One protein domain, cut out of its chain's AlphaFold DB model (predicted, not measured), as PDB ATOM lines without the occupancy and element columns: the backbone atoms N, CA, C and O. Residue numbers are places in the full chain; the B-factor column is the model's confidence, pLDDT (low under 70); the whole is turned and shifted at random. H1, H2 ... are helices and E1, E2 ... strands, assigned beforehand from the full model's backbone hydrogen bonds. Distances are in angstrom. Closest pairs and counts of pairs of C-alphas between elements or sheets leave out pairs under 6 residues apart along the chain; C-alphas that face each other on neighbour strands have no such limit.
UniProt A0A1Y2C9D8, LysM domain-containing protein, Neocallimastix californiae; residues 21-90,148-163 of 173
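What this domain is: This is residues 21 to 90 and 148 to 163 of the 173 residues of the protein "LysM domain-containing protein" of Neocallimastix californiae (UniProt A0A1Y2C9D8). With little regular structure, a ribbon of two antiparallel strands, E1 and E2, lies amid loops, H2 packed on E2, H1 and H3 toward opposite ends. Residues 155 to 156 pair parallel with E1. In order, E1, H1, H2, E2 and H3, mixed in class, hold only 30 of 86 printed residues. The whole is compact, radius of gyration of the C-alphas 12.6 A, spanning 37 by 25 by 22 A.

How they stand to each other: E1, residues 25 to 30, and E2, residues 72 to 77, are antiparallel, N 29 and O 73 within hydrogen-bond range at 2.8 A. H1, residues 37 to 41, only just touches H2, residues 52 to 58, with 3 C-alpha pairs within 8 A. A long link joins H2 to E2; their closest C-alphas, Ile 58 and Cys 74, are 6.5 A apart. H3, residues 82 to 87, is apart from both helices. Every helix O i to N i+4 pair is within range.

Where its parts are: E1, 12.8 A long, begins at C-alpha 25 (16.053, 83.872, -75.417); H3 ends at C-alpha 87 (10.988, 80.648, -66.987).

The domain as a whole: Residues 91 to 147 are cut out, a 13.5 A gap.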
ATOM      1  N   LEU A  21       7.219  76.594 -74.617       78.94
ATOM      2  CA  LEU A  21       8.528  77.210 -74.682       78.94
ATOM      3  C   LEU A  21       9.079  77.370 -73.253       78.94
ATOM      4  O   LEU A  21       8.376  77.830 -72.350       78.94
ATOM      5  N   GLY A  22      10.343  77.012 -73.078       86.56
ATOM      6  CA  GLY A  22      11.149  77.117 -71.868       86.56
ATOM      7  C   GLY A  22      11.641  78.530 -71.614       86.56
ATOM      8  O   GLY A  22      10.840  79.445 -71.466       86.56
ATOM      9  N   TYR A  23      12.953  78.718 -71.542       88.94
ATOM     10  CA  TYR A  23      13.610  79.997 -71.250       88.94
ATOM     11  C   TYR A  23      13.332  81.054 -72.318       88.94
ATOM     12  O   TYR A  23      13.197  80.723 -73.491       88.94
ATOM     13  N   ILE A  24      13.293  82.332 -71.940       94.75
ATOM     14  CA  ILE A  24      13.229  83.417 -72.927       94.75
ATOM     15  C   ILE A  24      14.630  83.668 -73.457       94.75
ATOM     16  O   ILE A  24      15.528  83.991 -72.686       94.75
ATOM     17  N   CYS A  25      14.805  83.542 -74.766       96.88
ATOM     18  CA  CYS A  25      16.053  83.872 -75.417       96.88
ATOM     19  C   CYS A  25      16.106  85.368 -75.755       96.88
ATOM     20  O   CYS A  25      15.173  85.910 -76.350       96.88
ATOM     21  N   LYS A  26      17.207  86.031 -75.404       97.00
ATOM     22  CA  LYS A  26      17.515  87.419 -75.776       97.00
ATOM     23  C   LYS A  26      18.409  87.482 -77.006       97.00
ATOM     24  O   LYS A  26      18.127  88.265 -77.910       97.00
ATOM     25  N   GLU A  27      19.426  86.629 -77.082       97.62
ATOM     26  CA  GLU A  27      20.346  86.577 -78.220       97.62
ATOM     27  C   GLU A  27      20.586  85.151 -78.691       97.62
ATOM     28  O   GLU A  27      20.625  84.211 -77.893       97.62
ATOM     29  N   HIS A  28      20.729  84.988 -80.004       98.25
ATOM     30  CA  HIS A  28      20.883  83.680 -80.622       98.25
ATOM     31  C   HIS A  28      21.849  83.687 -81.801       98.25
ATOM     32  O   HIS A  28      22.027  84.691 -82.490       98.25
ATOM     33  N   ILE A  29      22.403  82.513 -82.072       97.94
ATOM     34  CA  ILE A  29      23.086  82.188 -83.319       97.94
ATOM     35  C   ILE A  29      22.052  81.657 -84.306       97.94
ATOM     36  O   ILE A  29      21.163  80.891 -83.927       97.94
ATOM     37  N   VAL A  30      22.192  82.037 -85.574       97.75
ATOM     38  CA  VAL A  30      21.530  81.361 -86.695       97.75
ATOM     39  C   VAL A  30      22.556  80.441 -87.336       97.75
ATOM     40  O   VAL A  30      23.530  80.916 -87.914       97.75
ATOM     41  N   VAL A  31      22.337  79.136 -87.214       96.94
ATOM     42  CA  VAL A  31      23.259  78.106 -87.698       96.94
ATOM     43  C   VAL A  31      23.390  78.197 -89.215       96.94
ATOM     44  O   VAL A  31      22.402  78.112 -89.953       96.94
ATOM     45  N   LYS A  32      24.615  78.322 -89.712       95.38
ATOM     46  CA  LYS A  32      24.929  78.303 -91.139       95.38
ATOM     47  C   LYS A  32      25.270  76.896 -91.612       95.38
ATOM     48  O   LYS A  32      25.502  75.972 -90.835       95.38
ATOM     49  N   HIS A  33      25.254  76.715 -92.926       93.56
ATOM     50  CA  HIS A  33      25.689  75.459 -93.518       93.56
ATOM     51  C   HIS A  33      27.156  75.182 -93.161       93.56
ATOM     52  O   HIS A  33      28.004  76.052 -93.326       93.56
ATOM     53  N   GLY A  34      27.438  73.965 -92.690       90.56
ATOM     54  CA  GLY A  34      28.780  73.561 -92.263       90.56
ATOM     55  C   GLY A  34      29.108  73.886 -90.805       90.56
ATOM     56  O   GLY A  34      30.078  73.334 -90.291       90.56
ATOM     57  N   ASP A  35      28.284  74.682 -90.115       94.06
ATOM     58  CA  ASP A  35      28.530  74.991 -88.711       94.06
ATOM     59  C   ASP A  35      28.504  73.728 -87.840       94.06
ATOM     60  O   ASP A  35      27.779  72.754 -88.087       94.06
ATOM     61  N   ARG A  36      29.321  73.758 -86.792       93.88
ATOM     62  CA  ARG A  36      29.448  72.735 -85.753       93.88
ATOM     63  C   ARG A  36      29.652  73.450 -84.428       93.88
ATOM     64  O   ARG A  36      30.270  74.511 -84.411       93.88
ATOM     65  N   CYS A  37      29.211  72.858 -83.319       95.69
ATOM     66  CA  CYS A  37      29.359  73.511 -82.015       95.69
ATOM     67  C   CYS A  37      30.816  73.851 -81.656       95.69
ATOM     68  O   CYS A  37      31.043  74.853 -80.982       95.69
ATOM     69  N   HIS A  38      31.800  73.090 -82.157       95.00
ATOM     70  CA  HIS A  38      33.215  73.409 -81.943       95.00
ATOM     71  C   HIS A  38      33.601  74.788 -82.495       95.00
ATOM     72  O   HIS A  38      34.402  75.468 -81.873       95.00
ATOM     73  N   LEU A  39      32.991  75.259 -83.592       95.19
ATOM     74  CA  LEU A  39      33.280  76.592 -84.133       95.19
ATOM     75  C   LEU A  39      32.874  77.708 -83.164       95.19
ATOM     76  O   LEU A  39      33.519  78.753 -83.126       95.19
ATOM     77  N   TYR A  40      31.815  77.489 -82.382       95.81
ATOM     78  CA  TYR A  40      31.362  78.432 -81.359       95.81
ATOM     79  C   TYR A  40      32.248  78.360 -80.108       95.81
ATOM     80  O   TYR A  40      32.612  79.393 -79.545       95.81
ATOM     81  N   ASN A  41      32.642  77.146 -79.708       96.38
ATOM     82  CA  ASN A  41      33.532  76.900 -78.569       96.38
ATOM     83  C   ASN A  41      34.960  77.398 -78.798       96.38
ATOM     84  O   ASN A  41      35.590  77.893 -77.868       96.38
ATOM     85  N   ASP A  42      35.447  77.293 -80.029       95.12
ATOM     86  CA  ASP A  42      36.818  77.622 -80.417       95.12
ATOM     87  C   ASP A  42      36.868  78.918 -81.232       95.12
ATOM     88  O   ASP A  42      37.801  79.144 -82.005       95.12
ATOM     89  N   ALA A  43      35.855  79.780 -81.081       95.75
ATOM     90  CA  ALA A  43      35.803  81.054 -81.779       95.75
ATOM     91  C   ALA A  43      37.111  81.845 -81.539       95.75
ATOM     92  O   ALA A  43      37.550  81.974 -80.382       95.75
ATOM     93  N   PRO A  44      37.745  82.365 -82.612       94.31
ATOM     94  CA  PRO A  44      38.978  83.138 -82.497       94.31
ATOM     95  C   PRO A  44      38.826  84.367 -81.606       94.31
ATOM     96  O   PRO A  44      39.680  84.622 -80.759       94.31
ATOM     97  N   ASP A  45      37.720  85.091 -81.783       95.00
ATOM     98  CA  ASP A  45      37.360  86.233 -80.959       95.00
ATOM     99  C   ASP A  45      36.805  85.748 -79.603       95.00
ATOM    100  O   ASP A  45      35.779  85.055 -79.580       95.00
ATOM    101  N   PRO A  46      37.475  86.055 -78.475       94.38
ATOM    102  CA  PRO A  46      37.032  85.624 -77.154       94.38
ATOM    103  C   PRO A  46      35.665  86.193 -76.755       94.38
ATOM    104  O   PRO A  46      34.967  85.525 -75.995       94.38
ATOM    105  N   ASP A  47      35.252  87.348 -77.288       94.19
ATOM    106  CA  ASP A  47      33.959  87.968 -76.958       94.19
ATOM    107  C   ASP A  47      32.777  87.192 -77.563       94.19
ATOM    108  O   ASP A  47      31.651  87.269 -77.073       94.19
ATOM    109  N   TYR A  48      33.038  86.395 -78.604       95.12
ATOM    110  CA  TYR A  48      32.046  85.541 -79.263       95.12
ATOM    111  C   TYR A  48      32.217  84.059 -78.942       95.12
ATOM    112  O   TYR A  48      31.502  83.224 -79.505       95.12
ATOM    113  N   ARG A  49      33.160  83.707 -78.064       96.25
ATOM    114  CA  ARG A  49      33.433  82.321 -77.696       96.25
ATOM    115  C   ARG A  49      32.393  81.812 -76.708       96.25
ATOM    116  O   ARG A  49      32.216  82.387 -75.641       96.25
ATOM    117  N   ILE A  50      31.762  80.688 -77.040       96.06
ATOM    118  CA  ILE A  50      30.676  80.109 -76.239       96.06
ATOM    119  C   ILE A  50      31.014  78.670 -75.910       96.06
ATOM    120  O   ILE A  50      31.112  77.824 -76.801       96.06
ATOM    121  N   LYS A  51      31.181  78.372 -74.625       96.56
ATOM    122  CA  LYS A  51      31.631  77.044 -74.204       96.56
ATOM    123  C   LYS A  51      30.554  75.997 -74.459       96.56
ATOM    124  O   LYS A  51      29.366  76.268 -74.299       96.56
ATOM    125  N   TYR A  52      30.961  74.754 -74.714       96.12
ATOM    126  CA  TYR A  52      30.024  73.624 -74.808       96.12
ATOM    127  C   TYR A  52      29.046  73.542 -73.632       96.12
ATOM    128  O   TYR A  52      27.858  73.325 -73.840       96.12
ATOM    129  N   SER A  53      29.525  73.757 -72.402       95.88
ATOM    130  CA  SER A  53      28.663  73.762 -71.216       95.88
ATOM    131  C   SER A  53      27.591  74.844 -71.263       95.88
ATOM    132  O   SER A  53      26.474  74.610 -70.826       95.88
ATOM    133  N   GLU A  54      27.896  76.019 -71.806       95.25
ATOM    134  CA  GLU A  54      26.919  77.102 -71.943       95.25
ATOM    135  C   GLU A  54      25.896  76.765 -73.030       95.25
ATOM    136  O   GLU A  54      24.692  76.879 -72.794       95.25
ATOM    137  N   ILE A  55      26.358  76.255 -74.179       96.38
ATOM    138  CA  ILE A  55      25.488  75.816 -75.279       96.38
ATOM    139  C   ILE A  55      24.510  74.743 -74.794       96.38
ATOM    140  O   ILE A  55      23.303  74.900 -74.980       96.38
ATOM    141  N   TYR A  56      25.009  73.682 -74.156       96.88
ATOM    142  CA  TYR A  56      24.192  72.562 -73.692       96.88
ATOM    143  C   TYR A  56      23.238  72.956 -72.565       96.88
ATOM    144  O   TYR A  56      22.058  72.617 -72.637       96.88
ATOM    145  N   ASN A  57      23.695  73.725 -71.573       94.56
ATOM    146  CA  ASN A  57      22.845  74.108 -70.445       94.56
ATOM    147  C   ASN A  57      21.691  75.032 -70.875       94.56
ATOM    148  O   ASN A  57      20.598  74.949 -70.314       94.56
ATOM    149  N   ILE A  58      21.917  75.908 -71.863       94.50
ATOM    150  CA  ILE A  58      20.897  76.836 -72.381       94.50
ATOM    151  C   ILE A  58      20.016  76.169 -73.448       94.50
ATOM    152  O   ILE A  58      18.837  76.508 -73.577       94.50
ATOM    153  N   ASN A  59      20.551  75.197 -74.191       96.19
ATOM    154  CA  ASN A  59      19.843  74.491 -75.260       96.19
ATOM    155  C   ASN A  59      19.854  72.972 -75.028       96.19
ATOM    156  O   ASN A  59      20.429  72.250 -75.841       96.19
ATOM    157  N   PRO A  60      19.189  72.431 -73.991       95.44
ATOM    158  CA  PRO A  60      19.352  71.016 -73.647       95.44
ATOM    159  C   PRO A  60      18.875  70.028 -74.723       95.44
ATOM    160  O   PRO A  60      19.266  68.869 -74.715       95.44
ATOM    161  N   ASN A  61      18.083  70.503 -75.689       93.69
ATOM    162  CA  ASN A  61      17.610  69.742 -76.848       93.69
ATOM    163  C   ASN A  61      18.502  69.861 -78.099       93.69
ATOM    164  O   ASN A  61      18.121  69.379 -79.165       93.69
ATOM    165  N   ILE A  62      19.645  70.548 -78.017       95.31
ATOM    166  CA  ILE A  62      20.555  70.696 -79.155       95.31
ATOM    167  C   ILE A  62      21.323  69.401 -79.417       95.31
ATOM    168  O   ILE A  62      21.838  68.777 -78.496       95.31
ATOM    169  N   ASP A  63      21.455  69.041 -80.689       94.25
ATOM    170  CA  ASP A  63      22.368  67.997 -81.142       94.25
ATOM    171  C   ASP A  63      23.549  68.660 -81.861       94.25
ATOM    172  O   ASP A  63      23.443  69.074 -83.019       94.25
ATOM    173  N   CYS A  64      24.663  68.813 -81.147       93.88
ATOM    174  CA  CYS A  64      25.861  69.473 -81.661       93.88
ATOM    175  C   CYS A  64      26.544  68.720 -82.812       93.88
ATOM    176  O   CYS A  64      27.286  69.347 -83.578       93.88
ATOM    177  N   ASP A  65      26.265  67.424 -82.965       90.69
ATOM    178  CA  ASP A  65      26.778  66.598 -84.060       90.69
ATOM    179  C   ASP A  65      25.891  66.706 -85.313       90.69
ATOM    180  O   ASP A  65      26.335  66.408 -86.424       90.69
ATOM    181  N   ASN A  66      24.655  67.194 -85.160       93.38
ATOM    182  CA  ASN A  66      23.655  67.278 -86.223       93.38
ATOM    183  C   ASN A  66      22.969  68.651 -86.292       93.38
ATOM    184  O   ASN A  66      21.737  68.779 -86.306       93.38
ATOM    185  N   LEU A  67      23.777  69.710 -86.359       95.44
ATOM    186  CA  LEU A  67      23.263  71.064 -86.524       95.44
ATOM    187  C   LEU A  67      22.622  71.254 -87.906       95.44
ATOM    188  O   LEU A  67      23.243  71.057 -88.952       95.44
ATOM    189  N   ARG A  68      21.362  71.699 -87.908       95.25
ATOM    190  CA  ARG A  68      20.613  72.027 -89.128       95.25
ATOM    191  C   ARG A  68      20.790  73.496 -89.482       95.25
ATOM    192  O   ARG A  68      20.535  74.356 -88.645       95.25
ATOM    193  N   SER A  69      21.151  73.790 -90.729       96.38
ATOM    194  CA  SER A  69      21.209  75.178 -91.199       96.38
ATOM    195  C   SER A  69      19.852  75.877 -91.040       96.38
ATOM    196  O   SER A  69      18.800  75.273 -91.250       96.38
ATOM    197  N   GLY A  70      19.884  77.142 -90.625       96.38
ATOM    198  CA  GLY A  70      18.715  77.956 -90.303       96.38
ATOM    199  C   GLY A  70      18.146  77.716 -88.903       96.38
ATOM    200  O   GLY A  70      17.304  78.499 -88.461       96.38
ATOM    201  N   SER A  71      18.592  76.680 -88.182       96.62
ATOM    202  CA  SER A  71      18.204  76.497 -86.783       96.62
ATOM    203  C   SER A  71      18.814  77.585 -85.897       96.62
ATOM    204  O   SER A  71      19.741  78.300 -86.292       96.62
ATOM    205  N   LYS A  72      18.252  77.740 -84.696       97.44
ATOM    206  CA  LYS A  72      18.671  78.758 -83.736       97.44
ATOM    207  C   LYS A  72      19.276  78.109 -82.502       97.44
ATOM    208  O   LYS A  72      18.734  77.128 -81.996       97.44
ATOM    209  N   ILE A  73      20.352  78.703 -82.002       97.62
ATOM    210  CA  ILE A  73      20.986  78.331 -80.734       97.62
ATOM    211  C   ILE A  73      20.910  79.548 -79.834       97.62
ATOM    212  O   ILE A  73      21.415  80.610 -80.195       97.62
ATOM    213  N   CYS A  74      20.251  79.422 -78.691       97.62
ATOM    214  CA  CYS A  74      20.188  80.498 -77.722       97.62
ATOM    215  C   CYS A  74      21.517  80.615 -76.982       97.62
ATOM    216  O   CYS A  74      22.072  79.613 -76.540       97.62
ATOM    217  N   ILE A  75      22.021  81.834 -76.842       96.56
ATOM    218  CA  ILE A  75      23.327  82.084 -76.216       96.56
ATOM    219  C   ILE A  75      23.233  83.070 -75.057       96.56
ATOM    220  O   ILE A  75      24.114  83.122 -74.208       96.56
ATOM    221  N   TYR A  76      22.129  83.813 -74.993       95.38
ATOM    222  CA  TYR A  76      21.846  84.725 -73.904       95.38
ATOM    223  C   TYR A  76      20.361  84.666 -73.571       95.38
ATOM    224  O   TYR A  76      19.509  84.845 -74.445       95.38
ATOM    225  N   ILE A  77      20.051  84.389 -72.310       94.94
ATOM    226  CA  ILE A  77      18.685  84.271 -71.800       94.94
ATOM    227  C   ILE A  77      18.232  85.577 -71.149       94.94
ATOM    228  O   ILE A  77      19.042  86.381 -70.693       94.94
ATOM    229  N   ASP A  78      16.924  85.776 -71.042       94.88
ATOM    230  CA  ASP A  78      16.371  86.812 -70.180       94.88
ATOM    231  C   ASP A  78      16.410  86.360 -68.716       94.88
ATOM    232  O   ASP A  78      15.553  85.605 -68.261       94.88
ATOM    233  N   ASN A  79      17.415  86.822 -67.983       91.00
ATOM    234  CA  ASN A  79      17.556  86.648 -66.537       91.00
ATOM    235  C   ASN A  79      17.362  87.964 -65.762       91.00
ATOM    236  O   ASN A  79      17.621  88.011 -64.564       91.00
ATOM    237  N   GLU A  80      16.911  89.027 -66.432       91.75
ATOM    238  CA  GLU A  80      16.744  90.354 -65.829       91.75
ATOM    239  C   GLU A  80      15.277  90.643 -65.522       91.75
ATOM    240  O   GLU A  80      14.954  91.263 -64.509       91.75
ATOM    241  N   THR A  81      14.360  90.195 -66.385       93.19
ATOM    242  CA  THR A  81      12.934  90.418 -66.152       93.19
ATOM    243  C   THR A  81      12.346  89.347 -65.240       93.19
ATOM    244  O   THR A  81      12.728  88.176 -65.273       93.19
ATOM    245  N   LYS A  82      11.311  89.718 -64.474       92.44
ATOM    246  CA  LYS A  82      10.536  88.773 -63.650       92.44
ATOM    247  C   LYS A  82      10.005  87.587 -64.467       92.44
ATOM    248  O   LYS A  82       9.978  86.461 -63.980       92.44
ATOM    249  N   LYS A  83       9.588  87.836 -65.714       90.19
ATOM    250  CA  LYS A  83       9.082  86.799 -66.623       90.19
ATOM    251  C   LYS A  83      10.200  85.861 -67.082       90.19
ATOM    252  O   LYS A  83       9.973  84.657 -67.167       90.19
ATOM    253  N   GLY A  84      11.372  86.410 -67.390       90.88
ATOM    254  CA  GLY A  84      12.563  85.650 -67.752       90.88
ATOM    255  C   GLY A  84      13.011  84.720 -66.627       90.88
ATOM    256  O   GLY A  84      13.074  83.505 -66.822       90.88
ATOM    257  N   LEU A  85      13.173  85.274 -65.421       89.56
ATOM    258  CA  LEU A  85      13.544  84.529 -64.215       89.56
ATOM    259  C   LEU A  85      12.577  83.378 -63.916       89.56
ATOM    260  O   LEU A  85      13.024  82.246 -63.759       89.56
ATOM    261  N   ALA A  86      11.264  83.629 -63.950       88.44
ATOM    262  CA  ALA A  86      10.254  82.593 -63.718       88.44
ATOM    263  C   ALA A  86      10.322  81.435 -64.734       88.44
ATOM    264  O   ALA A  86       9.931  80.310 -64.438       88.44
ATOM    265  N   ARG A  87      10.822  81.683 -65.952       89.06
ATOM    266  CA  ARG A  87      10.988  80.648 -66.987       89.06
ATOM    267  C   ARG A  87      12.346  79.941 -66.908       89.06
ATOM    268  O   ARG A  87      12.489  78.861 -67.481       89.06
ATOM    269  N   TYR A  88      13.312  80.501 -66.174       87.44
ATOM    270  CA  TYR A  88      14.643  79.929 -65.923       87.44
ATOM    271  C   TYR A  88      14.751  79.099 -64.640       87.44
ATOM    272  O   TYR A  88      15.835  78.646 -64.281       87.44
ATOM    273  N   GLU A  89      13.636  78.807 -63.976       87.56
ATOM    274  CA  GLU A  89      13.658  77.967 -62.781       87.56
ATOM    275  C   GLU A  89      14.000  76.503 -63.103       87.56
ATOM    276  O   GLU A  89      13.491  75.906 -64.063       87.56
ATOM    277  N   PHE A  90      14.881  75.942 -62.274       92.81
ATOM    278  CA  PHE A  90      15.229  74.527 -62.226       92.81
ATOM    279  C   PHE A  90      15.059  74.042 -60.795       92.81
ATOM    280  O   PHE A  90      15.384  74.765 -59.855       92.81
ATOM    281  N   THR A 148      12.934  73.842 -74.306       93.44
ATOM    282  CA  THR A 148      13.152  74.506 -75.603       93.44
ATOM    283  C   THR A 148      13.128  76.033 -75.473       93.44
ATOM    284  O   THR A 148      12.090  76.561 -75.079       93.44
ATOM    285  N   PRO A 149      14.189  76.775 -75.839       95.12
ATOM    286  CA  PRO A 149      14.183  78.234 -75.736       95.12
ATOM    287  C   PRO A 149      13.101  78.913 -76.592       95.12
ATOM    288  O   PRO A 149      12.766  78.475 -77.693       95.12
ATOM    289  N   ASP A 150      12.573  80.023 -76.086       95.25
ATOM    290  CA  ASP A 150      11.659  80.933 -76.772       95.25
ATOM    291  C   ASP A 150      12.444  82.005 -77.526       95.25
ATOM    292  O   ASP A 150      13.036  82.897 -76.920       95.25
ATOM    293  N   PHE A 151      12.415  81.937 -78.854       96.06
ATOM    294  CA  PHE A 151      13.120  82.867 -79.737       96.06
ATOM    295  C   PHE A 151      12.244  84.026 -80.235       96.06
ATOM    296  O   PHE A 151      12.660  84.756 -81.133       96.06
ATOM    297  N   SER A 152      11.024  84.198 -79.714       94.25
ATOM    298  CA  SER A 152      10.044  85.144 -80.280       94.25
ATOM    299  C   SER A 152      10.542  86.592 -80.292       94.25
ATOM    300  O   SER A 152      10.234  87.336 -81.215       94.25
ATOM    301  N   ASN A 153      11.347  86.973 -79.296       92.69
ATOM    302  CA  ASN A 153      11.910  88.321 -79.155       92.69
ATOM    303  C   ASN A 153      13.447  88.329 -79.166       92.69
ATOM    304  O   ASN A 153      14.063  89.312 -78.750       92.69
ATOM    305  N   SER A 154      14.078  87.237 -79.604       97.50
ATOM    306  CA  SER A 154      15.533  87.123 -79.593       97.50
ATOM    307  C   SER A 154      16.157  87.824 -80.800       97.50
ATOM    308  O   SER A 154      15.647  87.752 -81.920       97.50
ATOM    309  N   LYS A 155      17.320  88.444 -80.608       98.25
ATOM    310  CA  LYS A 155      18.100  89.086 -81.675       98.25
ATOM    311  C   LYS A 155      19.213  88.155 -82.159       98.25
ATOM    312  O   LYS A 155      19.807  87.465 -81.331       98.25
ATOM    313  N   PRO A 156      19.470  88.053 -83.472       98.06
ATOM    314  CA  PRO A 156      20.604  87.280 -83.955       98.06
ATOM    315  C   PRO A 156      21.896  88.052 -83.680       98.06
ATOM    316  O   PRO A 156      21.948  89.262 -83.924       98.06
ATOM    317  N   ILE A 157      22.943  87.370 -83.221       96.81
ATOM    318  CA  ILE A 157      24.271  87.984 -83.177       96.81
ATOM    319  C   ILE A 157      24.851  88.121 -84.582       96.81
ATOM    320  O   ILE A 157      24.603  87.302 -85.470       96.81
ATOM    321  N   LYS A 158      25.625  89.185 -84.795       94.56
ATOM    322  CA  LYS A 158      26.243  89.507 -86.087       94.56
ATOM    323  C   LYS A 158      27.703  89.053 -86.121       94.56
ATOM    324  O   LYS A 158      28.594  89.865 -86.342       94.56
ATOM    325  N   TYR A 159      27.928  87.759 -85.909       94.00
ATOM    326  CA  TYR A 159      29.251  87.143 -85.982       94.00
ATOM    327  C   TYR A 159      29.223  85.924 -86.904       94.00
ATOM    328  O   TYR A 159      28.292  85.118 -86.866       94.00
ATOM    329  N   ASP A 160      30.221  85.812 -87.780       94.12
ATOM    330  CA  ASP A 160      30.311  84.748 -88.777       94.12
ATOM    331  C   ASP A 160      31.372  83.721 -88.377       94.12
ATOM    332  O   ASP A 160      32.509  83.779 -88.841       94.12
ATOM    333  N   TYR A 161      30.991  82.785 -87.505       95.00
ATOM    334  CA  TYR A 161      31.905  81.800 -86.924       95.00
ATOM    335  C   TYR A 161      32.730  81.047 -87.969       95.00
ATOM    336  O   TYR A 161      33.954  81.016 -87.862       95.00
ATOM    337  N   GLY A 162      32.097  80.495 -89.008       92.31
ATOM    338  CA  GLY A 162      32.809  79.754 -90.052       92.31
ATOM    339  C   GLY A 162      33.802  80.620 -90.834       92.31
ATOM    340  O   GLY A 162      34.925  80.184 -91.118       92.31
ATOM    341  N   LYS A 163      33.429  81.866 -91.150       93.62
ATOM    342  CA  LYS A 163      34.305  82.806 -91.865       93.62
ATOM    343  C   LYS A 163      35.496  83.232 -91.009       93.62
ATOM    344  O   LYS A 163      36.626  83.193 -91.497       93.62
TER     345      LYS A 163